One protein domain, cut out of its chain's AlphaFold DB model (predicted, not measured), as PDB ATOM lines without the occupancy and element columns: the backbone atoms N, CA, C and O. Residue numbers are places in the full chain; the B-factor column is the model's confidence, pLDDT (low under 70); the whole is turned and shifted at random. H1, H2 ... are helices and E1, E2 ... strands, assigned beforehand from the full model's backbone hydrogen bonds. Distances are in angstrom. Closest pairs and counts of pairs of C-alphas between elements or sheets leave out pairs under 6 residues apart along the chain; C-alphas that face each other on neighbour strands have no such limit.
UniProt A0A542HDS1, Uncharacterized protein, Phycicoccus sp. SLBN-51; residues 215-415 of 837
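This is residues 215 to 415 of the 837 residues of an uncharacterized protein of Phycicoccus sp. SLBN-51 (UniProt A0A542HDS1). A twisted sheet of seven strands is the middle of three layers, with H1 and H2 on one face and H3 and H5 on the other. Beside H1, the hairpin E8 and E9 covers part of the sheet as a partly face-to-face sandwich, H4 packs on H5, and loop residues 261 to 266 stick out. The 201 printed residues hold, in order, H1 E1 H2 E2 E3 H3 E4 H4 H5 E5 E6 E7 E8 E9, of mixed class; the mixed sheet runs E2 E3 E4 E1 E7 E6 E5. The whole is compact, with a radius of gyration of the C-alphas of 16.1 A and spans of 43 by 41 by 39 A.

H1, residues 215 to 225, lies over E1, residues 233 to 238, at a height over the sheet of 8.9 A. H2, residues 245 to 253, touches H1, closest at the C-alphas of Thr 218 and Ala 252, 5.8 A apart. E2, residues 270 to 274, and E3, residues 280 to 283, form a hairpin, with N 271 and O 282 at 2.9 A. H3, residues 297 to 307, on the opposite face from H1, joins E3 to the parallel E4, residues 311 to 316, as a strand-helix-strand unit with a right-handed crossover; N 281 and O 311 are 2.8 A apart. E4 and E1 are parallel, with N 235 and O 312 at 2.8 A. H4, residues 318 to 330, touches H5, residues 337 to 346, at a steep tilt of 49 degrees, closest at the C-alphas of Leu 321 and Ile 342, 6.1 A apart. E5, residues 358 to 365, E6, residues 369 to 376, and E7, residues 379 to 388, form a meander, each strand the antiparallel neighbour of the one before; N 361 and O 373 are 2.9 A apart, N 372 and O 384 2.9 A. E7 is parallel to E1, with N 236 and O 385 at 2.8 A. E8, residues 401 to 405, and E9, residues 410 to 414, form a hairpin, with N 413 and O 402 at 3.0 A. In H1 to H5 every O i to N i+4 pair is within hydrogen-bond range.

H1 begins at C-alpha 215 (-8.423, 18.486, 56.570), and E9 ends at C-alpha 414 (-15.973, 8.204, 54.964). From first to last C-alpha, E7 measures 27.6 A, E6 23.3 A and H4 19.2 A.

The C-alphas farthest apart are those of Thr 332 and Thr 397, 46.3 A. The printed part has no cut; H2 to E2, E3 to H3, H5 to E5 and E7 to E8 are long links. The printed part's mean pLDDT is 81.1, with residues 260 to 268, 286 to 295, 331 to 335, 349 to 356 and 404 to 410 under 70.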
ATOM      1  N   ASP A 215      -9.279  18.353  55.385       88.69
ATOM      2  CA  ASP A 215      -8.423  18.486  56.570       88.69
ATOM      3  C   ASP A 215      -7.737  17.154  56.887       88.69
ATOM      4  O   ASP A 215      -6.543  17.123  57.181       88.69
ATOM      5  N   GLU A 216      -8.485  16.061  56.762       89.19
ATOM      6  CA  GLU A 216      -8.047  14.700  57.031       89.19
ATOM      7  C   GLU A 216      -6.984  14.258  56.015       89.19
ATOM      8  O   GLU A 216      -5.898  13.826  56.408       89.19
ATOM      9  N   ALA A 217      -7.226  14.471  54.715       90.75
ATOM     10  CA  ALA A 217      -6.250  14.163  53.671       90.75
ATOM     11  C   ALA A 217      -5.008  15.058  53.752       90.75
ATOM     12  O   ALA A 217      -3.897  14.583  53.536       90.75
ATOM     13  N   THR A 218      -5.163  16.339  54.107       90.75
ATOM     14  CA  THR A 218      -4.021  17.246  54.297       90.75
ATOM     15  C   THR A 218      -3.169  16.812  55.488       90.75
ATOM     16  O   THR A 218      -1.943  16.815  55.395       90.75
ATOM     17  N   ALA A 219      -3.790  16.412  56.601       89.12
ATOM     18  CA  ALA A 219      -3.077  15.910  57.774       89.12
ATOM     19  C   ALA A 219      -2.330  14.603  57.469       89.12
ATOM     20  O   ALA A 219      -1.145  14.491  57.790       89.12
ATOM     21  N   TRP A 220      -2.984  13.652  56.790       88.19
ATOM     22  CA  TRP A 220      -2.354  12.417  56.311       88.19
ATOM     23  C   TRP A 220      -1.165  12.700  55.392       88.19
ATOM     24  O   TRP A 220      -0.081  12.154  55.596       88.19
ATOM     25  N   PHE A 221      -1.343  13.595  54.420       91.31
ATOM     26  CA  PHE A 221      -0.297  13.956  53.474       91.31
ATOM     27  C   PHE A 221       0.906  14.569  54.190       91.31
ATOM     28  O   PHE A 221       2.026  14.106  54.004       91.31
ATOM     29  N   ARG A 222       0.678  15.537  55.088       90.62
ATOM     30  CA  ARG A 222       1.741  16.165  55.889       90.62
ATOM     31  C   ARG A 222       2.521  15.152  56.724       90.62
ATOM     32  O   ARG A 222       3.742  15.243  56.771       90.62
ATOM     33  N   ALA A 223       1.845  14.177  57.332       89.00
ATOM     34  CA  ALA A 223       2.521  13.121  58.084       89.00
ATOM     35  C   ALA A 223       3.483  12.304  57.200       89.00
ATOM     36  O   ALA A 223       4.567  11.947  57.653       89.00
ATOM     37  N   ARG A 224       3.131  12.062  55.928       88.31
ATOM     38  CA  ARG A 224       4.002  11.378  54.955       88.31
ATOM     39  C   ARG A 224       5.185  12.230  54.496       88.31
ATOM     40  O   ARG A 224       6.270  11.686  54.340       88.31
ATOM     41  N   LEU A 225       5.018  13.549  54.367       90.69
ATOM     42  CA  LEU A 225       6.130  14.464  54.049       90.69
ATOM     43  C   LEU A 225       7.214  14.492  55.143       90.69
ATOM     44  O   LEU A 225       8.363  14.859  54.891       90.69
ATOM     45  N   GLU A 226       6.853  14.141  56.380       88.56
ATOM     46  CA  GLU A 226       7.786  14.080  57.505       88.56
ATOM     47  C   GLU A 226       8.453  12.705  57.687       88.56
ATOM     48  O   GLU A 226       9.410  12.593  58.461       88.56
ATOM     49  N   ASP A 227       7.984  11.673  56.984       86.81
ATOM     50  CA  ASP A 227       8.499  10.308  57.066       86.81
ATOM     51  C   ASP A 227       9.498  10.029  55.934       86.81
ATOM     52  O   ASP A 227       9.138   9.887  54.769       86.81
ATOM     53  N   VAL A 228      10.776   9.891  56.298       85.88
ATOM     54  CA  VAL A 228      11.883   9.607  55.364       85.88
ATOM     55  C   VAL A 228      11.707   8.264  54.646       85.88
ATOM     56  O   VAL A 228      12.241   8.068  53.558       85.88
ATOM     57  N   SER A 229      10.967   7.330  55.249       84.56
ATOM     58  CA  SER A 229      10.672   6.020  54.668       84.56
ATOM     59  C   SER A 229       9.395   5.998  53.827       84.56
ATOM     60  O   SER A 229       9.068   4.958  53.248       84.56
ATOM     61  N   SER A 230       8.678   7.126  53.730       85.38
ATOM     62  CA  SER A 230       7.462   7.191  52.933       85.38
ATOM     63  C   SER A 230       7.773   7.036  51.450       85.38
ATOM     64  O   SER A 230       8.662   7.674  50.890       85.38
ATOM     65  N   ARG A 231       6.950   6.224  50.789       88.88
ATOM     66  CA  ARG A 231       6.860   6.183  49.329       88.88
ATOM     67  C   ARG A 231       6.330   7.517  48.783       88.88
ATOM     68  O   ARG A 231       5.710   8.275  49.546       88.88
ATOM     69  N   PRO A 232       6.495   7.782  47.473       92.56
ATOM     70  CA  PRO A 232       5.765   8.842  46.790       92.56
ATOM     71  C   PRO A 232       4.286   8.835  47.177       92.56
ATOM     72  O   PRO A 232       3.635   7.792  47.264       92.56
ATOM     73  N   THR A 233       3.767  10.019  47.467       93.38
ATOM     74  CA  THR A 233       2.388  10.209  47.921       93.38
ATOM     75  C   THR A 233       1.781  11.313  47.081       93.38
ATOM     76  O   THR A 233       2.404  12.363  46.917       93.38
ATOM     77  N   LEU A 234       0.599  11.068  46.526       95.69
ATOM     78  CA  LEU A 234      -0.084  11.976  45.617       95.69
ATOM     79  C   LEU A 234      -1.404  12.425  46.255       95.69
ATOM     80  O   LEU A 234      -2.268  11.601  46.549       95.69
ATOM     81  N   LEU A 235      -1.570  13.730  46.461       96.00
ATOM     82  CA  LEU A 235      -2.799  14.349  46.949       96.00
ATOM     83  C   LEU A 235      -3.417  15.223  45.855       96.00
ATOM     84  O   LEU A 235      -2.825  16.201  45.404       96.00
ATOM     85  N   PHE A 236      -4.649  14.909  45.471       96.44
ATOM     86  CA  PHE A 236      -5.414  15.673  44.495       96.44
ATOM     87  C   PHE A 236      -6.576  16.389  45.179       96.44
ATOM     88  O   PHE A 236      -7.421  15.760  45.814       96.44
ATOM     89  N   LEU A 237      -6.653  17.705  45.008       95.25
ATOM     90  CA  LEU A 237      -7.811  18.511  45.382       95.25
ATOM     91  C   LEU A 237      -8.569  18.852  44.102       95.25
ATOM     92  O   LEU A 237      -8.124  19.687  43.319       95.25
ATOM     93  N   VAL A 238      -9.699  18.190  43.864       93.44
ATOM     94  CA  VAL A 238     -10.452  18.279  42.607       93.44
ATOM     95  C   VAL A 238     -11.733  19.085  42.811       93.44
ATOM     96  O   VAL A 238     -12.544  18.759  43.672       93.44
ATOM     97  N   GLY A 239     -11.965  20.121  42.010       88.88
ATOM     98  CA  GLY A 239     -13.240  20.845  42.028       88.88
ATOM     99  C   GLY A 239     -13.191  22.214  41.362       88.88
ATOM    100  O   GLY A 239     -12.138  22.642  40.901       88.88
ATOM    101  N   GLY A 240     -14.322  22.916  41.310       82.75
ATOM    102  CA  GLY A 240     -14.426  24.255  40.713       82.75
ATOM    103  C   GLY A 240     -13.593  25.365  41.393       82.75
ATOM    104  O   GLY A 240     -13.049  25.176  42.492       82.75
ATOM    105  N   PRO A 241     -13.463  26.541  40.747       76.94
ATOM    106  CA  PRO A 241     -12.788  27.707  41.324       76.94
ATOM    107  C   PRO A 241     -13.502  28.201  42.591       76.94
ATOM    108  O   PRO A 241     -14.711  28.040  42.734       76.94
ATOM    109  N   GLY A 242     -12.755  28.800  43.524       75.56
ATOM    110  CA  GLY A 242     -13.312  29.339  44.774       75.56
ATOM    111  C   GLY A 242     -13.694  28.297  45.837       75.56
ATOM    112  O   GLY A 242     -14.212  28.672  46.884       75.56
ATOM    113  N   ALA A 243     -13.421  27.005  45.615       77.81
ATOM    114  CA  ALA A 243     -13.721  25.918  46.558       77.81
ATOM    115  C   ALA A 243     -12.675  25.728  47.683       77.81
ATOM    116  O   ALA A 243     -12.731  24.749  48.422       77.81
ATOM    117  N   GLY A 244     -11.702  26.637  47.816       79.12
ATOM    118  CA  GLY A 244     -10.696  26.593  48.888       79.12
ATOM    119  C   GLY A 244      -9.501  25.659  48.645       79.12
ATOM    120  O   GLY A 244      -8.762  25.369  49.582       79.12
ATOM    121  N   LYS A 245      -9.275  25.205  47.402       86.06
ATOM    122  CA  LYS A 245      -8.153  24.315  47.040       86.06
ATOM    123  C   LYS A 245      -6.782  24.913  47.382       86.06
ATOM    124  O   LYS A 245      -6.019  24.295  48.115       86.06
ATOM    125  N   SER A 246      -6.507  26.136  46.922       80.44
ATOM    126  CA  SER A 246      -5.232  26.824  47.172       80.44
ATOM    127  C   SER A 246      -5.002  27.091  48.661       80.44
ATOM    128  O   SER A 246      -3.889  26.938  49.144       80.44
ATOM    129  N   TYR A 247      -6.065  27.369  49.427       80.00
ATOM    130  CA  TYR A 247      -5.973  27.510  50.885       80.00
ATOM    131  C   TYR A 247      -5.569  26.195  51.576       80.00
ATOM    132  O   TYR A 247      -4.749  26.187  52.497       80.00
ATOM    133  N   ALA A 248      -6.100  25.058  51.119       84.31
ATOM    134  CA  ALA A 248      -5.686  23.747  51.612       84.31
ATOM    135  C   ALA A 248      -4.246  23.400  51.195       84.31
ATOM    136  O   ALA A 248      -3.482  22.899  52.020       84.31
ATOM    137  N   ALA A 249      -3.839  23.736  49.966       86.88
ATOM    138  CA  ALA A 249      -2.458  23.588  49.506       86.88
ATOM    139  C   ALA A 249      -1.479  24.430  50.344       86.88
ATOM    140  O   ALA A 249      -0.464  23.903  50.797       86.88
ATOM    141  N   ALA A 250      -1.825  25.687  50.646       83.44
ATOM    142  CA  ALA A 250      -1.058  26.568  51.528       83.44
ATOM    143  C   ALA A 250      -0.860  25.947  52.921       83.44
ATOM    144  O   ALA A 250       0.246  25.868  53.461       83.44
ATOM    145  N   ARG A 251      -1.939  25.398  53.494       83.75
ATOM    146  CA  ARG A 251      -1.877  24.661  54.763       83.75
ATOM    147  C   ARG A 251      -1.030  23.394  54.674       83.75
ATOM    148  O   ARG A 251      -0.398  23.046  55.668       83.75
ATOM    149  N   ALA A 252      -1.000  22.706  53.537       86.94
ATOM    150  CA  ALA A 252      -0.176  21.515  53.348       86.94
ATOM    151  C   ALA A 252       1.324  21.847  53.354       86.94
ATOM    152  O   ALA A 252       2.095  21.119  53.975       86.94
ATOM    153  N   VAL A 253       1.725  22.971  52.747       88.00
ATOM    154  CA  VAL A 253       3.140  23.381  52.642       88.00
ATOM    155  C   VAL A 253       3.648  24.222  53.811       88.00
ATOM    156  O   VAL A 253       4.853  24.425  53.935       88.00
ATOM    157  N   LYS A 254       2.765  24.696  54.700       85.75
ATOM    158  CA  LYS A 254       3.139  25.534  55.850       85.75
ATOM    159  C   LYS A 254       4.301  24.921  56.648       85.75
ATOM    160  O   LYS A 254       4.150  23.834  57.214       85.75
ATOM    161  N   GLY A 255       5.419  25.646  56.721       83.75
ATOM    162  CA  GLY A 255       6.642  25.243  57.428       83.75
ATOM    163  C   GLY A 255       7.688  24.504  56.581       83.75
ATOM    164  O   GLY A 255       8.731  24.146  57.122       83.75
ATOM    165  N   LEU A 256       7.443  24.277  55.288       87.06
ATOM    166  CA  LEU A 256       8.428  23.730  54.349       87.06
ATOM    167  C   LEU A 256       9.244  24.851  53.693       87.06
ATOM    168  O   LEU A 256       8.768  25.974  53.549       87.06
ATOM    169  N   SER A 257      10.477  24.540  53.286       84.88
ATOM    170  CA  SER A 257      11.345  25.478  52.557       84.88
ATOM    171  C   SER A 257      11.172  25.298  51.051       84.88
ATOM    172  O   SER A 257      11.173  24.163  50.567       84.88
ATOM    173  N   ARG A 258      11.003  26.402  50.319       82.94
ATOM    174  CA  ARG A 258      10.889  26.406  48.854       82.94
ATOM    175  C   ARG A 258      12.269  26.187  48.219       82.94
ATOM    176  O   ARG A 258      13.264  26.677  48.745       82.94
ATOM    177  N   LEU A 259      12.310  25.429  47.124       79.75
ATOM    178  CA  LEU A 259      13.526  25.130  46.353       79.75
ATOM    179  C   LEU A 259      13.773  26.116  45.196       79.75
ATOM    180  O   LEU A 259      14.897  26.188  44.713       79.75
ATOM    181  N   ASP A 260      12.747  26.845  44.748       66.44
ATOM    182  CA  ASP A 260      12.842  27.809  43.641       66.44
ATOM    183  C   ASP A 260      13.227  29.218  44.158       66.44
ATOM    184  O   ASP A 260      12.595  29.711  45.094       66.44
ATOM    185  N   ASP A 261      14.228  29.859  43.533       44.84
ATOM    186  CA  ASP A 261      14.900  31.090  44.015       44.84
ATOM    187  C   ASP A 261      14.253  32.433  43.585       44.84
ATOM    188  O   ASP A 261      14.653  33.488  44.082       44.84
ATOM    189  N   GLU A 262      13.267  32.451  42.677       49.78
ATOM    190  CA  GLU A 262      12.667  33.703  42.177       49.78
ATOM    191  C   GLU A 262      11.312  34.012  42.848       49.78
ATOM    192  O   GLU A 262      10.287  33.387  42.565       49.78
ATOM    193  N   ASP A 263      11.307  35.006  43.745       47.75
ATOM    194  CA  ASP A 263      10.098  35.681  44.236       47.75
ATOM    195  C   ASP A 263       9.841  36.919  43.360       47.75
ATOM    196  O   ASP A 263      10.191  38.050  43.691       47.75
ATOM    197  N   ASP A 264       9.303  36.678  42.167       48.47
ATOM    198  CA  ASP A 264       9.013  37.693  41.145       48.47
ATOM    199  C   ASP A 264       7.685  38.433  41.370       48.47
ATOM    200  O   ASP A 264       7.297  39.293  40.579       48.47
ATOM    201  N   GLY A 265       6.969  38.120  42.449       44.94
ATOM    202  CA  GLY A 265       5.678  38.731  42.715       44.94
ATOM    203  C   GLY A 265       4.486  38.038  42.028       44.94
ATOM    204  O   GLY A 265       3.345  38.450  42.262       44.94
ATOM    205  N   LEU A 266       4.697  36.984  41.230       42.97
ATOM    206  CA  LEU A 266       3.666  36.368  40.386       42.97
ATOM    207  C   LEU A 266       3.279  34.952  40.850       42.97
ATOM    208  O   LEU A 266       4.033  34.244  41.516       42.97
ATOM    209  N   ALA A 267       2.052  34.535  40.517       50.91
ATOM    210  CA  ALA A 267       1.572  33.184  40.794       50.91
ATOM    211  C   ALA A 267       2.120  32.201  39.743       50.91
ATOM    212  O   ALA A 267       1.662  32.172  38.603       50.91
ATOM    213  N   HIS A 268       3.070  31.357  40.144       62.09
ATOM    214  CA  HIS A 268       3.587  30.255  39.330       62.09
ATOM    215  C   HIS A 268       2.620  29.065  39.314       62.09
ATOM    216  O   HIS A 268       1.895  28.808  40.279       62.09
ATOM    217  N   ARG A 269       2.629  28.297  38.219       72.88
ATOM    218  CA  ARG A 269       1.847  27.054  38.075       72.88
ATOM    219  C   ARG A 269       2.315  25.965  39.044       72.88
ATOM    220  O   ARG A 269       1.495  25.254  39.634       72.88
ATOM    221  N   ARG A 270       3.636  25.813  39.159       80.00
ATOM    222  CA  ARG A 270       4.318  24.735  39.881       80.00
ATOM    223  C   ARG A 270       5.299  25.323  40.890       80.00
ATOM    224  O   ARG A 270       5.991  26.282  40.576       80.00
ATOM    225  N   TYR A 271       5.367  24.705  42.061       83.88
ATOM    226  CA  TYR A 271       6.298  25.046  43.135       83.88
ATOM    227  C   TYR A 271       6.988  23.780  43.632       83.88
ATOM    228  O   TYR A 271       6.357  22.715  43.682       83.88
ATOM    229  N   GLN A 272       8.252  23.891  44.028       86.94
ATOM    230  CA  GLN A 272       8.990  22.793  44.649       86.94
ATOM    231  C   GLN A 272       9.372  23.112  46.093       86.94
ATOM    232  O   GLN A 272       9.807  24.218  46.408       86.94
ATOM    233  N   TYR A 273       9.227  22.121  46.970       89.56
ATOM    234  CA  TYR A 273       9.537  22.239  48.391       89.56
ATOM    235  C   TYR A 273      10.422  21.087  48.862       89.56
ATOM    236  O   TYR A 273      10.225  19.929  48.479       89.56
ATOM    237  N   THR A 274      11.365  21.404  49.746       88.50
ATOM    238  CA  THR A 274      12.166  20.411  50.460       88.50
ATOM    239  C   THR A 274      11.355  19.811  51.605       88.50
ATOM    240  O   THR A 274      10.733  20.535  52.386       88.50
ATOM    241  N   THR A 275      11.401  18.486  51.738       89.00
ATOM    242  CA  THR A 275      10.829  17.753  52.878       89.00
ATOM    243  C   THR A 275      11.922  16.942  53.589       89.00
ATOM    244  O   THR A 275      13.097  17.048  53.240       89.00
ATOM    245  N   LYS A 276      11.572  16.146  54.611       84.62
ATOM    246  CA  LYS A 276      12.547  15.262  55.279       84.62
ATOM    247  C   LYS A 276      12.959  14.069  54.404       84.62
ATOM    248  O   LYS A 276      14.036  13.520  54.622       84.62
ATOM    249  N   GLY A 277      12.096  13.657  53.475       85.75
ATOM    250  CA  GLY A 277      12.293  12.524  52.571       85.75
ATOM    251  C   GLY A 277      12.354  12.977  51.115       85.75
ATOM    252  O   GLY A 277      13.278  13.680  50.714       85.75
ATOM    253  N   LEU A 278      11.371  12.558  50.317       89.88
ATOM    254  CA  LEU A 278      11.264  12.937  48.906       89.88
ATOM    255  C   LEU A 278      10.840  14.404  48.760       89.88
ATOM    256  O   LEU A 278      10.067  14.924  49.565       89.88
ATOM    257  N   ASN A 279      11.291  15.083  47.709       92.31
ATOM    258  CA  ASN A 279      10.842  16.452  47.442       92.31
ATOM    259  C   ASN A 279       9.328  16.494  47.181       92.31
ATOM    260  O   ASN A 279       8.730  15.517  46.727       92.31
ATOM    261  N   LEU A 280       8.707  17.638  47.463       93.75
ATOM    262  CA  LEU A 280       7.297  17.887  47.183       93.75
ATOM    263  C   LEU A 280       7.157  18.800  45.967       93.75
ATOM    264  O   LEU A 280       7.693  19.906  45.940       93.75
ATOM    265  N   VAL A 281       6.353  18.362  45.005       92.75
ATOM    266  CA  VAL A 281       5.875  19.169  43.886       92.75
ATOM    267  C   VAL A 281       4.444  19.616  44.168       92.75
ATOM    268  O   VAL A 281       3.571  18.792  44.432       92.75
ATOM    269  N   VAL A 282       4.183  20.919  44.075       90.19
ATOM    270  CA  VAL A 282       2.836  21.488  44.191       90.19
ATOM    271  C   VAL A 282       2.415  22.097  42.864       90.19
ATOM    272  O   VAL A 282       3.037  23.044  42.393       90.19
ATOM    273  N   VAL A 283       1.330  21.588  42.287       87.62
ATOM    274  CA  VAL A 283       0.631  22.188  41.145       87.62
ATOM    275  C   VAL A 283      -0.536  23.006  41.703       87.62
ATOM    276  O   VAL A 283      -1.562  22.443  42.094       87.62
ATOM    277  N   ASN A 284      -0.361  24.327  41.811       77.50
ATOM    278  CA  ASN A 284      -1.325  25.212  42.483       77.50
ATOM    279  C   ASN A 284      -2.551  25.522  41.613       77.50
ATOM    280  O   ASN A 284      -3.660  25.648  42.129       77.50
ATOM    281  N   ASP A 285      -2.362  25.603  40.296       72.75
ATOM    282  CA  ASP A 285      -3.464  25.686  39.343       72.75
ATOM    283  C   ASP A 285      -3.143  24.886  38.077       72.75
ATOM    284  O   ASP A 285      -2.321  25.283  37.251       72.75
ATOM    285  N   ALA A 286      -3.808  23.740  37.925       58.47
ATOM    286  CA  ALA A 286      -3.636  22.873  36.764       58.47
ATOM    287  C   ALA A 286      -4.182  23.473  35.449       58.47
ATOM    288  O   ALA A 286      -3.960  22.871  34.401       58.47
ATOM    289  N   THR A 287      -4.893  24.612  35.480       55.75
ATOM    290  CA  THR A 287      -5.378  25.305  34.265       55.75
ATOM    291  C   THR A 287      -4.319  26.161  33.577       55.75
ATOM    292  O   THR A 287      -4.428  26.399  32.376       55.75
ATOM    293  N   ILE A 288      -3.280  26.597  34.295       56.59
ATOM    294  CA  ILE A 288      -2.159  27.323  33.693       56.59
ATOM    295  C   ILE A 288      -1.355  26.304  32.876       56.59
ATOM    296  O   ILE A 288      -0.985  25.257  33.402       56.59
ATOM    297  N   THR A 289      -1.109  26.548  31.590       52.12
ATOM    298  CA  THR A 289      -0.334  25.623  30.745       52.12
ATOM    299  C   THR A 289       1.167  25.831  30.941       52.12
ATOM    300  O   THR A 289       1.627  26.962  31.061       52.12
ATOM    301  N   GLY A 290       1.940  24.742  30.969       50.50
ATOM    302  CA  GLY A 290       3.400  24.815  30.841       50.50
ATOM    303  C   GLY A 290       3.822  25.026  29.384       50.50
ATOM    304  O   GLY A 290       3.005  24.861  28.478       50.50
ATOM    305  N   GLU A 291       5.093  25.356  29.145       41.75
ATOM    306  CA  GLU A 291       5.684  25.351  27.800       41.75
ATOM    307  C   GLU A 291       5.673  23.911  27.232       41.75
ATOM    308  O   GLU A 291       6.576  23.118  27.485       41.75
ATOM    309  N   GLY A 292       4.603  23.523  26.526       51.31
ATOM    310  CA  GLY A 292       4.400  22.172  25.981       51.31
ATOM    311  C   GLY A 292       2.943  21.892  25.575       51.31
ATOM    312  O   GLY A 292       2.052  22.656  25.929       51.31
ATOM    313  N   GLU A 293       2.713  20.824  24.793       54.09
ATOM    314  CA  GLU A 293       1.436  20.475  24.128       54.09
ATOM    315  C   GLU A 293       0.165  20.795  24.949       54.09
ATOM    316  O   GLU A 293      -0.016  20.310  26.070       54.09
ATOM    317  N   LEU A 294      -0.745  21.584  24.353       60.72
ATOM    318  CA  LEU A 294      -2.021  21.987  24.955       60.72
ATOM    319  C   LEU A 294      -2.809  20.765  25.470       60.72
ATOM    320  O   LEU A 294      -3.125  19.852  24.703       60.72
ATOM    321  N   GLY A 295      -3.177  20.779  26.754       64.12
ATOM    322  CA  GLY A 295      -4.047  19.762  27.359       64.12
ATOM    323  C   GLY A 295      -3.356  18.458  27.781       64.12
ATOM    324  O   GLY A 295      -4.006  17.416  27.790       64.12
ATOM    325  N   ARG A 296      -2.055  18.472  28.099       77.00
ATOM    326  CA  ARG A 296      -1.329  17.299  28.650       77.00
ATOM    327  C   ARG A 296      -0.425  17.615  29.844       77.00
ATOM    328  O   ARG A 296       0.398  16.792  30.244       77.00
ATOM    329  N   ALA A 297      -0.530  18.823  30.388       82.81
ATOM    330  CA  ALA A 297       0.428  19.333  31.358       82.81
ATOM    331  C   ALA A 297       0.302  18.629  32.718       82.81
ATOM    332  O   ALA A 297       1.317  18.269  33.314       82.81
ATOM    333  N   LEU A 298      -0.923  18.377  33.195       87.88
ATOM    334  CA  LEU A 298      -1.153  17.663  34.452       87.88
ATOM    335  C   LEU A 298      -0.746  16.189  34.334       87.88
ATOM    336  O   LEU A 298      -0.104  15.667  35.244       87.88
ATOM    337  N   ALA A 299      -1.066  15.528  33.215       87.88
ATOM    338  CA  ALA A 299      -0.623  14.157  32.956       87.88
ATOM    339  C   ALA A 299       0.907  14.044  33.018       87.88
ATOM    340  O   ALA A 299       1.435  13.132  33.657       87.88
ATOM    341  N   ALA A 300       1.616  14.996  32.408       86.19
ATOM    342  CA  ALA A 300       3.071  15.044  32.428       86.19
ATOM    343  C   ALA A 300       3.625  15.273  33.845       86.19
ATOM    344  O   ALA A 300       4.560  14.583  34.242       86.19
ATOM    345  N   ASP A 301       3.044  16.183  34.637       88.62
ATOM    346  CA  ASP A 301       3.472  16.401  36.028       88.62
ATOM    347  C   ASP A 301       3.345  15.135  36.877       88.62
ATOM    348  O   ASP A 301       4.261  14.801  37.630       88.62
ATOM    349  N   ILE A 302       2.230  14.415  36.731       91.19
ATOM    350  CA  ILE A 302       1.986  13.159  37.443       91.19
ATOM    351  C   ILE A 302       3.004  12.098  37.007       91.19
ATOM    352  O   ILE A 302       3.641  11.472  37.852       91.19
ATOM    353  N   SER A 303       3.200  11.916  35.698       90.25
ATOM    354  CA  SER A 303       4.189  10.974  35.162       90.25
ATOM    355  C   SER A 303       5.612  11.295  35.617       90.25
ATOM    356  O   SER A 303       6.363  10.379  35.953       90.25
ATOM    357  N   ASN A 304       5.974  12.578  35.679       89.06
ATOM    358  CA  ASN A 304       7.280  13.026  36.151       89.06
ATOM    359  C   ASN A 304       7.470  12.718  37.639       89.06
ATOM    360  O   ASN A 304       8.491  12.142  37.989       89.06
ATOM    361  N   ALA A 305       6.478  13.001  38.491       89.69
ATOM    362  CA  ALA A 305       6.547  12.703  39.928       89.69
ATOM    363  C   ALA A 305       6.629  11.195  40.244       89.69
ATOM    364  O   ALA A 305       7.131  10.804  41.297       89.69
ATOM    365  N   LEU A 306       6.134  10.338  39.342       90.06
ATOM    366  CA  LEU A 306       6.248   8.879  39.452       90.06
ATOM    367  C   LEU A 306       7.550   8.319  38.861       90.06
ATOM    368  O   LEU A 306       7.954   7.211  39.218       90.06
ATOM    369  N   SER A 307       8.164   9.022  37.910       88.50
ATOM    370  CA  SER A 307       9.401   8.586  37.243       88.50
ATOM    371  C   SER A 307      10.644   9.068  37.985       88.50
ATOM    372  O   SER A 307      11.594   8.303  38.130       88.50
ATOM    373  N   ASP A 308      10.605  10.304  38.483       88.75
ATOM    374  CA  ASP A 308      11.531  10.871  39.460       88.75
ATOM    375  C   ASP A 308      10.780  10.986  40.801       88.75
ATOM    376  O   ASP A 308       9.996  11.925  40.975       88.75
ATOM    377  N   PRO A 309      10.906   9.982  41.696       88.12
ATOM    378  CA  PRO A 309      10.045   9.816  42.865       88.12
ATOM    379  C   PRO A 309       9.934  11.081  43.723       88.12
ATOM    380  O   PRO A 309      10.856  11.450  44.450       88.12
ATOM    381  N   ALA A 310       8.762  11.709  43.690       92.69
ATOM    382  CA  ALA A 310       8.439  12.898  44.467       92.69
ATOM    383  C   ALA A 310       7.034  12.790  45.070       92.69
ATOM    384  O   ALA A 310       6.150  12.115  44.536       92.69
ATOM    385  N   HIS A 311       6.795  13.489  46.179       95.56
ATOM    386  CA  HIS A 311       5.427  13.752  46.612       95.56
ATOM    387  C   HIS A 311       4.778  14.761  45.657       95.56
ATOM    388  O   HIS A 311       5.440  15.674  45.162       95.56
ATOM    389  N   LEU A 312       3.474  14.630  45.425       95.75
ATOM    390  CA  LEU A 312       2.715  15.523  44.553       95.75
ATOM    391  C   LEU A 312       1.465  16.025  45.272       95.75
ATOM    392  O   LEU A 312       0.680  15.227  45.772       95.75
ATOM    393  N   LEU A 313       1.241  17.337  45.265       95.69
ATOM    394  CA  LEU A 313      -0.047  17.946  45.588       95.69
ATOM    395  C   LEU A 313      -0.549  18.700  44.361       95.69
ATOM    396  O   LEU A 313       0.127  19.604  43.879       95.69
ATOM    397  N   ALA A 314      -1.738  18.369  43.864       94.19
ATOM    398  CA  ALA A 314      -2.310  19.031  42.696       94.19
ATOM    399  C   ALA A 314      -3.712  19.584  42.974       94.19
ATOM    400  O   ALA A 314      -4.631  18.852  43.348       94.19
ATOM    401  N   CYS A 315      -3.887  20.884  42.738       91.62
ATOM    402  CA  CYS A 315      -5.181  21.555  42.720       91.62
ATOM    403  C   CYS A 315      -5.743  21.533  41.296       91.62
ATOM    404  O   CYS A 315      -5.247  22.212  40.397       91.62
ATOM    405  N   VAL A 316      -6.794  20.743  41.086       90.69
ATOM    406  CA  VAL A 316      -7.295  20.401  39.754       90.69
ATOM    407  C   VAL A 316      -8.720  20.908  39.564       90.69
ATOM    408  O   VAL A 316      -9.630  20.578  40.328       90.69
ATOM    409  N   ASN A 317      -8.941  21.691  38.510       88.75
ATOM    410  CA  ASN A 317     -10.286  22.052  38.069       88.75
ATOM    411  C   ASN A 317     -10.876  20.913  37.219       88.75
ATOM    412  O   ASN A 317     -10.180  20.332  36.391       88.75
ATOM    413  N   ARG A 318     -12.172  20.597  37.381       84.31
ATOM    414  CA  ARG A 318     -12.822  19.482  36.653       84.31
ATOM    415  C   ARG A 318     -12.701  19.590  35.127       84.31
ATOM    416  O   ARG A 318     -12.581  18.561  34.473       84.31
ATOM    417  N   GLY A 319     -12.712  20.812  34.586       84.88
ATOM    418  CA  GLY A 319     -12.535  21.068  33.151       84.88
ATOM    419  C   GLY A 319     -11.213  20.521  32.612       84.88
ATOM    420  O   GLY A 319     -11.219  19.855  31.583       84.88
ATOM    421  N   VAL A 320     -10.126  20.661  33.382       85.12
ATOM    422  CA  VAL A 320      -8.795  20.143  33.025       85.12
ATOM    423  C   VAL A 320      -8.836  18.629  32.831       85.12
ATOM    424  O   VAL A 320      -8.333  18.126  31.836       85.12
ATOM    425  N   LEU A 321      -9.503  17.887  33.727       87.69
ATOM    426  CA  LEU A 321      -9.621  16.429  33.594       87.69
ATOM    427  C   LEU A 321     -10.305  16.028  32.277       87.69
ATOM    428  O   LEU A 321      -9.868  15.089  31.618       87.69
ATOM    429  N   VAL A 322     -11.368  16.735  31.886       85.81
ATOM    430  CA  VAL A 322     -12.117  16.456  30.648       85.81
ATOM    431  C   VAL A 322     -11.291  16.815  29.413       85.81
ATOM    432  O   VAL A 322     -11.230  16.033  28.461       85.81
ATOM    433  N   GLU A 323     -10.650  17.982  29.427       84.31
ATOM    434  CA  GLU A 323      -9.804  18.468  28.338       84.31
ATOM    435  C   GLU A 323      -8.614  17.541  28.095       84.31
ATOM    436  O   GLU A 323      -8.385  17.133  26.951       84.31
ATOM    437  N   GLU A 324      -7.909  17.136  29.157       86.31
ATOM    438  CA  GLU A 324      -6.766  16.237  29.031       86.31
ATOM    439  C   GLU A 324      -7.196  14.842  28.569       86.31
ATOM    440  O   GLU A 324      -6.580  14.294  27.654       86.31
ATOM    441  N   LEU A 325      -8.296  14.276  29.085       85.50
ATOM    442  CA  LEU A 325      -8.818  12.992  28.587       85.50
ATOM    443  C   LEU A 325      -9.153  13.046  27.091       85.50
ATOM    444  O   LEU A 325      -8.819  12.123  26.344       85.50
ATOM    445  N   ALA A 326      -9.757  14.140  26.624       84.06
ATOM    446  CA  ALA A 326     -10.054  14.333  25.207       84.06
ATOM    447  C   ALA A 326      -8.786  14.517  24.351       84.06
ATOM    448  O   ALA A 326      -8.752  14.097  23.191       84.06
ATOM    449  N   ALA A 327      -7.738  15.151  24.884       81.38
ATOM    450  CA  ALA A 327      -6.441  15.278  24.215       81.38
ATOM    451  C   ALA A 327      -5.706  13.929  24.105       81.38
ATOM    452  O   ALA A 327      -5.064  13.652  23.088       81.38
ATOM    453  N   HIS A 328      -5.838  13.061  25.111       77.31
ATOM    454  CA  HIS A 328      -5.261  11.714  25.096       77.31
ATOM    455  C   HIS A 328      -6.021  10.773  24.153       77.31
ATOM    456  O   HIS A 328      -5.391  10.022  23.417       77.31
ATOM    457  N   ALA A 329      -7.352  10.878  24.066       76.56
ATOM    458  CA  ALA A 329      -8.152  10.087  23.124       76.56
ATOM    459  C   ALA A 329      -7.863  10.396  21.638       76.56
ATOM    460  O   ALA A 329      -8.123   9.562  20.773       76.56
ATOM    461  N   ARG A 330      -7.354  11.598  21.327       72.56
ATOM    462  CA  ARG A 330      -7.059  12.057  19.954       72.56
ATOM    463  C   ARG A 330      -5.608  11.834  19.510       72.56
ATOM    464  O   ARG A 330      -5.323  11.991  18.325       72.56
ATOM    465  N   GLY A 331      -4.697  11.518  20.429       62.78
ATOM    466  CA  GLY A 331      -3.270  11.359  20.138       62.78
ATOM    467  C   GLY A 331      -2.864   9.925  19.795       62.78
ATOM    468  O   GLY A 331      -3.473   8.974  20.267       62.78
ATOM    469  N   THR A 332      -1.796   9.773  19.008       51.81
ATOM    470  CA  THR A 332      -1.227   8.473  18.601       51.81
ATOM    471  C   THR A 332       0.119   8.121  19.259       51.81
ATOM    472  O   THR A 332       0.748   7.168  18.815       51.81
ATOM    473  N   ASN A 333       0.573   8.824  20.308       52.28
ATOM    474  CA  ASN A 333       1.888   8.583  20.926       52.28
ATOM    475  C   ASN A 333       1.853   8.505  22.462       52.28
ATOM    476  O   ASN A 333       1.111   9.254  23.087       52.28
ATOM    477  N   GLU A 334       2.682   7.581  22.975       55.78
ATOM    478  CA  GLU A 334       3.054   7.227  24.361       55.78
ATOM    479  C   GLU A 334       1.970   7.325  25.449       55.78
ATOM    480  O   GLU A 334       1.509   8.394  25.840       55.78
ATOM    481  N   ALA A 335       1.606   6.165  26.006       61.22
ATOM    482  CA  ALA A 335       0.763   6.079  27.189       61.22
ATOM    483  C   ALA A 335       1.517   6.648  28.403       61.22
ATOM    484  O   ALA A 335       2.363   5.980  28.993       61.22
ATOM    485  N   LEU A 336       1.208   7.891  28.771       71.06
ATOM    486  CA  LEU A 336       1.663   8.482  30.023       71.06
ATOM    487  C   LEU A 336       0.925   7.826  31.195       71.06
ATOM    488  O   LEU A 336      -0.305   7.816  31.232       71.06
ATOM    489  N   ASP A 337       1.672   7.362  32.195       84.69
ATOM    490  CA  ASP A 337       1.138   6.911  33.490       84.69
ATOM    491  C   ASP A 337       0.156   7.929  34.115       84.69
ATOM    492  O   ASP A 337      -0.868   7.553  34.692       84.69
ATOM    493  N   GLY A 338       0.402   9.231  33.928       86.50
ATOM    494  CA  GLY A 338      -0.490  10.298  34.372       86.50
ATOM    495  C   GLY A 338      -1.873  10.273  33.717       86.50
ATOM    496  O   GLY A 338      -2.852  10.618  34.376       86.50
ATOM    497  N   ALA A 339      -2.005   9.795  32.476       86.56
ATOM    498  CA  ALA A 339      -3.299   9.686  31.797       86.56
ATOM    499  C   ALA A 339      -4.223   8.660  32.478       86.56
ATOM    500  O   ALA A 339      -5.431   8.882  32.595       86.56
ATOM    501  N   LEU A 340      -3.653   7.558  32.986       87.81
ATOM    502  CA  LEU A 340      -4.393   6.558  33.758       87.81
ATOM    503  C   LEU A 340      -4.903   7.148  35.082       87.81
ATOM    504  O   LEU A 340      -6.052   6.917  35.462       87.81
ATOM    505  N   ILE A 341      -4.082   7.960  35.753       90.88
ATOM    506  CA  ILE A 341      -4.470   8.638  36.997       90.88
ATOM    507  C   ILE A 341      -5.540   9.698  36.729       90.88
ATOM    508  O   ILE A 341      -6.519   9.755  37.467       90.88
ATOM    509  N   ILE A 342      -5.440  10.478  35.649       90.69
ATOM    510  CA  ILE A 342      -6.502  11.412  35.237       90.69
ATOM    511  C   ILE A 342      -7.818  10.665  34.975       90.69
ATOM    512  O   ILE A 342      -8.877  11.122  35.409       90.69
ATOM    513  N   SER A 343      -7.768   9.495  34.329       88.94
ATOM    514  CA  SER A 343      -8.947   8.643  34.123       88.94
ATOM    515  C   SER A 343      -9.572   8.194  35.450       88.94
ATOM    516  O   SER A 343     -10.787   8.299  35.617       88.94
ATOM    517  N   TRP A 344      -8.757   7.803  36.437       91.06
ATOM    518  CA  TRP A 344      -9.214   7.473  37.796       91.06
ATOM    519  C   TRP A 344      -9.787   8.683  38.562       91.06
ATOM    520  O   TRP A 344     -10.804   8.576  39.260       91.06
ATOM    521  N   LEU A 345      -9.187   9.869  38.402       91.69
ATOM    522  CA  LEU A 345      -9.703  11.119  38.967       91.69
ATOM    523  C   LEU A 345     -11.061  11.489  38.354       91.69
ATOM    524  O   LEU A 345     -11.936  11.996  39.058       91.69
ATOM    525  N   HIS A 346     -11.271  11.209  37.069       89.25
ATOM    526  CA  HIS A 346     -12.543  11.443  36.392       89.25
ATOM    527  C   HIS A 346     -13.602  10.398  36.781       89.25
ATOM    528  O   HIS A 346     -14.708  10.758  37.190       89.25
ATOM    529  N   ALA A 347     -13.268   9.106  36.735       83.56
ATOM    530  CA  ALA A 347     -14.193   8.002  36.979       83.56
ATOM    531  C   ALA A 347     -13.603   6.955  37.946       83.56
ATOM    532  O   ALA A 347     -12.453   6.555  37.802       83.56
ATOM    533  N   PRO A 348     -14.395   6.445  38.911       71.06
ATOM    534  CA  PRO A 348     -13.886   5.567  39.969       71.06
ATOM    535  C   PRO A 348     -13.391   4.205  39.466       71.06
ATOM    536  O   PRO A 348     -12.578   3.559  40.120       71.06
ATOM    537  N   ARG A 349     -13.893   3.756  38.312       67.56
ATOM    538  CA  ARG A 349     -13.394   2.582  37.595       67.56
ATOM    539  C   ARG A 349     -12.948   3.048  36.213       67.56
ATOM    540  O   ARG A 349     -13.819   3.216  35.358       67.56
ATOM    541  N   PRO A 350     -11.651   3.317  36.003       64.25
ATOM    542  CA  PRO A 350     -11.163   3.645  34.674       64.25
ATOM    543  C   PRO A 350     -11.441   2.461  33.734       64.25
ATOM    544  O   PRO A 350     -11.343   1.300  34.141       64.25
ATOM    545  N   GLU A 351     -11.814   2.736  32.483       57.84
ATOM    546  CA  GLU A 351     -11.805   1.693  31.456       57.84
ATOM    547  C   GLU A 351     -10.376   1.146  31.353       57.84
ATOM    548  O   GLU A 351      -9.419   1.922  31.348       57.84
ATOM    549  N   ALA A 352     -10.222  -0.182  31.349       51.44
ATOM    550  CA  ALA A 352      -8.910  -0.819  31.350       51.44
ATOM    551  C   ALA A 352      -8.102  -0.350  30.130       51.44
ATOM    552  O   ALA A 352      -8.354  -0.775  29.002       51.44
ATOM    553  N   SER A 353      -7.133   0.539  30.351       49.41
ATOM    554  CA  SER A 353      -6.193   0.948  29.314       49.41
ATOM    555  C   SER A 353      -5.283  -0.248  29.021       49.41
ATOM    556  O   SER A 353      -4.541  -0.696  29.893       49.41
ATOM    557  N   GLN A 354      -5.345  -0.787  27.803       47.16
ATOM    558  CA  GLN A 354      -4.581  -1.972  27.383       47.16
ATOM    559  C   GLN A 354      -3.075  -1.710  27.136       47.16
ATOM    560  O   GLN A 354      -2.440  -2.514  26.459       47.16
ATOM    561  N   ALA A 355      -2.476  -0.616  27.630       48.56
ATOM    562  CA  ALA A 355      -1.170  -0.170  27.117       48.56
ATOM    563  C   ALA A 355      -0.102   0.286  28.139       48.56
ATOM    564  O   ALA A 355       0.965   0.707  27.700       48.56
ATOM    565  N   GLY A 356      -0.316   0.195  29.460       60.66
ATOM    566  CA  GLY A 356       0.652   0.675  30.469       60.66
ATOM    567  C   GLY A 356       1.098  -0.389  31.481       60.66
ATOM    568  O   GLY A 356       0.355  -1.323  31.759       60.66
ATOM    569  N   SER A 357       2.305  -0.242  32.049       77.25
ATOM    570  CA  SER A 357       2.817  -1.084  33.154       77.25
ATOM    571  C   SER A 357       2.314  -0.670  34.543       77.25
ATOM    572  O   SER A 357       2.634  -1.344  35.525       77.25
ATOM    573  N   LEU A 358       1.614   0.467  34.630       85.81
ATOM    574  CA  LEU A 358       1.034   1.012  35.853       85.81
ATOM    575  C   LEU A 358      -0.393   0.489  36.052       85.81
ATOM    576  O   LEU A 358      -1.224   0.552  35.147       85.81
ATOM    577  N   GLU A 359      -0.686   0.041  37.264       87.69
ATOM    578  CA  GLU A 359      -1.996  -0.393  37.726       87.69
ATOM    579  C   GLU A 359      -2.447   0.499  38.889       87.69
ATOM    580  O   GLU A 359      -1.671   0.819  39.790       87.69
ATOM    581  N   VAL A 360      -3.715   0.914  38.864       88.56
ATOM    582  CA  VAL A 360      -4.350   1.680  39.943       88.56
ATOM    583  C   VAL A 360      -5.278   0.728  40.686       88.56
ATOM    584  O   VAL A 360      -6.306   0.335  40.134       88.56
ATOM    585  N   GLU A 361      -4.932   0.361  41.918       89.06
ATOM    586  CA  GLU A 361      -5.768  -0.453  42.805       89.06
ATOM    587  C   GLU A 361      -6.619   0.475  43.691       89.06
ATOM    588  O   GLU A 361      -6.083   1.104  44.608       89.06
ATOM    589  N   PRO A 362      -7.939   0.617  43.453       87.81
ATOM    590  CA  PRO A 362      -8.783   1.468  44.287       87.81
ATOM    591  C   PRO A 362      -8.946   0.853  45.681       87.81
ATOM    592  O   PRO A 362      -9.468  -0.252  45.811       87.81
ATOM    593  N   LEU A 363      -8.562   1.594  46.722       86.81
ATOM    594  CA  LEU A 363      -8.664   1.156  48.119       86.81
ATOM    595  C   LEU A 363      -9.989   1.598  48.749       86.81
ATOM    596  O   LEU A 363     -10.678   0.810  49.392       86.81
ATOM    597  N   ALA A 364     -10.379   2.855  48.524       85.94
ATOM    598  CA  ALA A 364     -11.666   3.392  48.944       85.94
ATOM    599  C   ALA A 364     -12.251   4.282  47.849       85.94
ATOM    600  O   ALA A 364     -11.561   5.095  47.232       85.94
ATOM    601  N   THR A 365     -13.549   4.134  47.596       85.56
ATOM    602  CA  THR A 365     -14.263   4.930  46.598       85.56
ATOM    603  C   THR A 365     -15.547   5.471  47.196       85.56
ATOM    604  O   THR A 365     -16.502   4.729  47.413       85.56
ATOM    605  N   HIS A 366     -15.578   6.782  47.415       87.56
ATOM    606  CA  HIS A 366     -16.764   7.514  47.827       87.56
ATOM    607  C   HIS A 366     -17.013   8.701  46.883       87.56
ATOM    608  O   HIS A 366     -16.191   9.016  46.017       87.56
ATOM    609  N   SER A 367     -18.168   9.357  47.012       85.00
ATOM    610  CA  SER A 367     -18.566  10.449  46.109       85.00
ATOM    611  C   SER A 367     -17.659  11.678  46.209       85.00
ATOM    612  O   SER A 367     -17.428  12.341  45.201       85.00
ATOM    613  N   TYR A 368     -17.137  11.969  47.405       90.06
ATOM    614  CA  TYR A 368     -16.333  13.162  47.690       90.06
ATOM    615  C   TYR A 368     -14.871  12.866  48.059       90.06
ATOM    616  O   TYR A 368     -14.072  13.793  48.148       90.06
ATOM    617  N   ILE A 369     -14.490  11.598  48.242       91.88
ATOM    618  CA  ILE A 369     -13.103  11.198  48.509       91.88
ATOM    619  C   ILE A 369     -12.812   9.820  47.909       91.88
ATOM    620  O   ILE A 369     -13.675   8.937  47.905       91.88
ATOM    621  N   ARG A 370     -11.602   9.636  47.385       91.44
ATOM    622  CA  ARG A 370     -11.094   8.365  46.857       91.44
ATOM    623  C   ARG A 370      -9.653   8.151  47.294       91.44
ATOM    624  O   ARG A 370      -8.904   9.116  47.427       91.44
ATOM    625  N   SER A 371      -9.261   6.893  47.436       91.81
ATOM    626  CA  SER A 371      -7.864   6.492  47.588       91.81
ATOM    627  C   SER A 371      -7.531   5.296  46.709       91.81
ATOM    628  O   SER A 371      -8.398   4.473  46.395       91.81
ATOM    629  N   ALA A 372      -6.271   5.209  46.309       90.88
ATOM    630  CA  ALA A 372      -5.740   4.112  45.523       90.88
ATOM    631  C   ALA A 372      -4.272   3.839  45.867       90.88
ATOM    632  O   ALA A 372      -3.530   4.764  46.206       90.88
ATOM    633  N   ALA A 373      -3.865   2.580  45.732       90.94
ATOM    634  CA  ALA A 373      -2.465   2.185  45.663       90.94
ATOM    635  C   ALA A 373      -2.044   2.090  44.192       90.94
ATOM    636  O   ALA A 373      -2.801   1.620  43.337       90.94
ATOM    637  N   LEU A 374      -0.845   2.572  43.881       91.81
ATOM    638  CA  LEU A 374      -0.284   2.569  42.536       91.81
ATOM    639  C   LEU A 374       0.782   1.481  42.441       91.81
ATOM    640  O   LEU A 374       1.770   1.504  43.180       91.81
ATOM    641  N   HIS A 375       0.597   0.549  41.511       90.88
ATOM    642  CA  HIS A 375       1.485  -0.590  41.308       90.88
ATOM    643  C   HIS A 375       2.150  -0.526  39.940       90.88
ATOM    644  O   HIS A 375       1.490  -0.257  38.944       90.88
ATOM    645  N   ARG A 376       3.449  -0.814  39.857       89.62
ATOM    646  CA  ARG A 376       4.157  -0.965  38.580       89.62
ATOM    647  C   ARG A 376       4.839  -2.320  38.550       89.62
ATOM    648  O   ARG A 376       5.631  -2.632  39.432       89.62
ATOM    649  N   ALA A 377       4.502  -3.143  37.555       86.81
ATOM    650  CA  ALA A 377       4.993  -4.524  37.450       86.81
ATOM    651  C   ALA A 377       4.822  -5.352  38.753       86.81
ATOM    652  O   ALA A 377       5.665  -6.182  39.089       86.81
ATOM    653  N   GLY A 378       3.732  -5.115  39.496       83.94
ATOM    654  CA  GLY A 378       3.420  -5.777  40.770       83.94
ATOM    655  C   GLY A 378       4.042  -5.143  42.023       83.94
ATOM    656  O   GLY A 378       3.666  -5.513  43.134       83.94
ATOM    657  N   GLU A 379       4.945  -4.168  41.888       89.31
ATOM    658  CA  GLU A 379       5.529  -3.438  43.018       89.31
ATOM    659  C   GLU A 379       4.677  -2.217  43.388       89.31
ATOM    660  O   GLU A 379       4.288  -1.449  42.513       89.31
ATOM    661  N   HIS A 380       4.399  -2.015  44.680       90.25
ATOM    662  CA  HIS A 380       3.693  -0.830  45.177       90.25
ATOM    663  C   HIS A 380       4.636   0.384  45.173       90.25
ATOM    664  O   HIS A 380       5.528   0.482  46.022       90.25
ATOM    665  N   ILE A 381       4.420   1.312  44.236       92.38
ATOM    666  CA  ILE A 381       5.297   2.465  44.011       92.38
ATOM    667  C   ILE A 381       4.810   3.758  44.671       92.38
ATOM    668  O   ILE A 381       5.644   4.598  44.995       92.38
ATOM    669  N   ALA A 382       3.501   3.945  44.873       92.44
ATOM    670  CA  ALA A 382       2.960   5.193  45.414       92.44
ATOM    671  C   ALA A 382       1.531   5.055  45.963       92.44
ATOM    672  O   ALA A 382       0.747   4.251  45.465       92.44
ATOM    673  N   ASP A 383       1.174   5.912  46.921       91.88
ATOM    674  CA  ASP A 383      -0.192   6.055  47.443       91.88
ATOM    675  C   ASP A 383      -0.855   7.315  46.851       91.88
ATOM    676  O   ASP A 383      -0.231   8.379  46.800       91.88
ATOM    677  N   ALA A 384      -2.125   7.239  46.445       92.94
ATOM    678  CA  ALA A 384      -2.880   8.369  45.899       92.94
ATOM    679  C   ALA A 384      -4.195   8.613  46.655       92.94
ATOM    680  O   ALA A 384      -4.963   7.684  46.903       92.94
ATOM    681  N   VAL A 385      -4.494   9.877  46.967       94.19
ATOM    682  CA  VAL A 385      -5.776  10.327  47.533       94.19
ATOM    683  C   VAL A 385      -6.323  11.479  46.702       94.19
ATOM    684  O   VAL A 385      -5.610  12.434  46.402       94.19
ATOM    685  N   ALA A 386      -7.609  11.421  46.373       94.75
ATOM    686  CA  ALA A 386      -8.329  12.493  45.701       94.75
ATOM    687  C   ALA A 386      -9.516  12.956  46.547       94.75
ATOM    688  O   ALA A 386     -10.387  12.156  46.886       94.75
ATOM    689  N   VAL A 387      -9.571  14.252  46.852       94.44
ATOM    690  CA  VAL A 387     -10.684  14.904  47.551       94.44
ATOM    691  C   VAL A 387     -11.434  15.791  46.566       94.44
ATOM    692  O   VAL A 387     -10.848  16.685  45.954       94.44
ATOM    693  N   TYR A 388     -12.738  15.570  46.423       92.44
ATOM    694  CA  TYR A 388     -13.600  16.348  45.541       92.44
ATOM    695  C   TYR A 388     -14.293  17.458  46.332       92.44
ATOM    696  O   TYR A 388     -15.376  17.277  46.893       92.44
ATOM    697  N   VAL A 389     -13.652  18.623  46.366       89.81
ATOM    698  CA  VAL A 389     -14.008  19.749  47.246       89.81
ATOM    699  C   VAL A 389     -15.321  20.436  46.880       89.81
ATOM    700  O   VAL A 389     -15.849  21.216  47.663       89.81
ATOM    701  N   ASP A 390     -15.843  20.160  45.687       87.12
ATOM    702  CA  ASP A 390     -17.079  20.734  45.178       87.12
ATOM    703  C   ASP A 390     -18.243  19.741  45.190       87.12
ATOM    704  O   ASP A 390     -19.249  20.035  44.567       87.12
ATOM    705  N   VAL A 391     -18.139  18.571  45.839       88.00
ATOM    706  CA  VAL A 391     -19.221  17.566  45.825       88.00
ATOM    707  C   VAL A 391     -20.304  17.854  46.857       88.00
ATOM    708  O   VAL A 391     -21.485  17.830  46.509       88.00
ATOM    709  N   CYS A 392     -19.900  18.118  48.098       90.06
ATOM    710  CA  CYS A 392     -20.795  18.374  49.221       90.06
ATOM    711  C   CYS A 392     -21.092  19.872  49.344       90.06
ATOM    712  O   CYS A 392     -20.174  20.688  49.294       90.06
ATOM    713  N   SER A 393     -22.360  20.228  49.545       92.94
ATOM    714  CA  SER A 393     -22.757  21.610  49.815       92.94
ATOM    715  C   SER A 393     -22.185  22.097  51.150       92.94
ATOM    716  O   SER A 393     -22.235  21.392  52.160       92.94
ATOM    717  N   LEU A 394     -21.710  23.348  51.175       92.81
ATOM    718  CA  LEU A 394     -21.275  24.036  52.399       92.81
ATOM    719  C   LEU A 394     -22.442  24.352  53.345       92.81
ATOM    720  O   LEU A 394     -22.224  24.743  54.491       92.81
ATOM    721  N   LEU A 395     -23.676  24.190  52.870       95.31
ATOM    722  CA  LEU A 395     -24.909  24.387  53.619       95.31
ATOM    723  C   LEU A 395     -25.468  23.053  54.145       95.31
ATOM    724  O   LEU A 395     -26.518  23.041  54.776       95.31
ATOM    725  N   GLU A 396     -24.824  21.911  53.916       94.88
ATOM    726  CA  GLU A 396     -25.187  20.646  54.570       94.88
ATOM    727  C   GLU A 396     -24.196  20.297  55.682       94.88
ATOM    728  O   GLU A 396     -23.099  20.852  55.766       94.88
ATOM    729  N   THR A 397     -24.604  19.400  56.582       92.56
ATOM    730  CA  THR A 397     -23.722  18.927  57.652       92.56
ATOM    731  C   THR A 397     -22.507  18.258  57.028       92.56
ATOM    732  O   THR A 397     -22.652  17.396  56.158       92.56
ATOM    733  N   ARG A 398     -21.313  18.655  57.472       89.81
ATOM    734  CA  ARG A 398     -20.052  18.079  56.998       89.81
ATOM    735  C   ARG A 398     -19.986  16.593  57.402       89.81
ATOM    736  O   ARG A 398     -19.942  16.342  58.606       89.81
ATOM    737  N   PRO A 399     -19.969  15.621  56.465       90.25
ATOM    738  CA  PRO A 399     -19.710  14.225  56.814       90.25
ATOM    739  C   PRO A 399     -18.290  14.065  57.367       90.25
ATOM    740  O   PRO A 399     -17.364  14.744  56.906       90.25
ATOM    741  N   SER A 400     -18.127  13.184  58.354       88.12
ATOM    742  CA  SER A 400     -16.815  12.865  58.913       88.12
ATOM    743  C   SER A 400     -16.053  11.879  58.019       88.12
ATOM    744  O   SER A 400     -16.644  11.122  57.243       88.12
ATOM    745  N   VAL A 401     -14.721  11.910  58.089       87.69
ATOM    746  CA  VAL A 401     -13.862  10.912  57.443       87.69
ATOM    747  C   VAL A 401     -12.939  10.343  58.506       87.69
ATOM    748  O   VAL A 401     -12.020  11.021  58.961       87.69
ATOM    749  N   GLU A 402     -13.181   9.100  58.911       84.62
ATOM    750  CA  GLU A 402     -12.262   8.403  59.804       84.62
ATOM    751  C   GLU A 402     -11.068   7.877  59.008       84.62
ATOM    752  O   GLU A 402     -11.207   7.313  57.916       84.62
ATOM    753  N   TRP A 403      -9.878   8.095  59.569       77.94
ATOM    754  CA  TRP A 403      -8.615   7.787  58.917       77.94
ATOM    755  C   TRP A 403      -7.780   6.858  59.788       77.94
ATOM    756  O   TRP A 403      -7.342   7.233  60.878       77.94
ATOM    757  N   THR A 404      -7.495   5.663  59.284       68.75
ATOM    758  CA  THR A 404      -6.562   4.721  59.907       68.75
ATOM    759  C   THR A 404      -5.338   4.596  59.006       68.75
ATOM    760  O   THR A 404      -5.311   3.864  58.018       68.75
ATOM    761  N   ALA A 405      -4.303   5.378  59.321       58.56
ATOM    762  CA  ALA A 405      -3.032   5.334  58.606       58.56
ATOM    763  C   ALA A 405      -2.058   4.388  59.319       58.56
ATOM    764  O   ALA A 405      -1.740   4.586  60.493       58.56
ATOM    765  N   SER A 406      -1.551   3.389  58.597       57.03
ATOM    766  CA  SER A 406      -0.339   2.657  58.972       57.03
ATOM    767  C   SER A 406       0.802   3.013  58.011       57.03
ATOM    768  O   SER A 406       0.581   3.638  56.969       57.03
ATOM    769  N   SER A 407       2.032   2.602  58.329       50.72
ATOM    770  CA  SER A 407       3.188   2.747  57.430       50.72
ATOM    771  C   SER A 407       3.026   1.995  56.098       50.72
ATOM    772  O   SER A 407       3.768   2.250  55.153       50.72
ATOM    773  N   SER A 408       2.053   1.082  55.993       46.50
ATOM    774  CA  SER A 408       1.852   0.210  54.828       46.50
ATOM    775  C   SER A 408       0.476   0.301  54.165       46.50
ATOM    776  O   SER A 408       0.336  -0.201  53.053       46.50
ATOM    777  N   THR A 409      -0.532   0.894  54.811       55.12
ATOM    778  CA  THR A 409      -1.913   0.947  54.301       55.12
ATOM    779  C   THR A 409      -2.602   2.267  54.645       55.12
ATOM    780  O   THR A 409      -2.421   2.813  55.737       55.12
ATOM    781  N   THR A 410      -3.419   2.755  53.708       64.88
ATOM    782  CA  THR A 410      -4.305   3.913  53.883       64.88
ATOM    783  C   THR A 410      -5.746   3.415  53.840       64.88
ATOM    784  O   THR A 410      -6.294   3.208  52.758       64.88
ATOM    785  N   GLU A 411      -6.351   3.176  55.003       75.94
ATOM    786  CA  GLU A 411      -7.767   2.811  55.086       75.94
ATOM    787  C   GLU A 411      -8.605   4.056  55.414       75.94
ATOM    788  O   GLU A 411      -8.289   4.833  56.317       75.94
ATOM    789  N   LEU A 412      -9.654   4.262  54.612       82.94
ATOM    790  CA  LEU A 412     -10.570   5.395  54.698       82.94
ATOM    791  C   LEU A 412     -11.976   4.897  54.992       82.94
ATOM    792  O   LEU A 412     -12.516   4.096  54.226       82.94
ATOM    793  N   GLN A 413     -12.595   5.446  56.033       86.12
ATOM    794  CA  GLN A 413     -13.997   5.196  56.357       86.12
ATOM    795  C   GLN A 413     -14.776   6.524  56.322       86.12
ATOM    796  O   GLN A 413     -14.967   7.171  57.351       86.12
ATOM    797  N   PRO A 414     -15.179   6.988  55.120       86.81
ATOM    798  CA  PRO A 414     -15.973   8.204  54.964       86.81
ATOM    799  C   PRO A 414     -17.443   7.972  55.332       86.81
ATOM    800  O   PRO A 414     -18.065   7.005  54.885       86.81
ATOM    801  N   GLU A 415     -18.038   8.903  56.078       90.31
ATOM    802  CA  GLU A 415     -19.479   8.906  56.321       90.31
ATOM    803  C   GLU A 415     -20.266   9.212  55.032       90.31
ATOM    804  O   GLU A 415     -19.851  10.045  54.209       90.31
TER     805      GLU A 415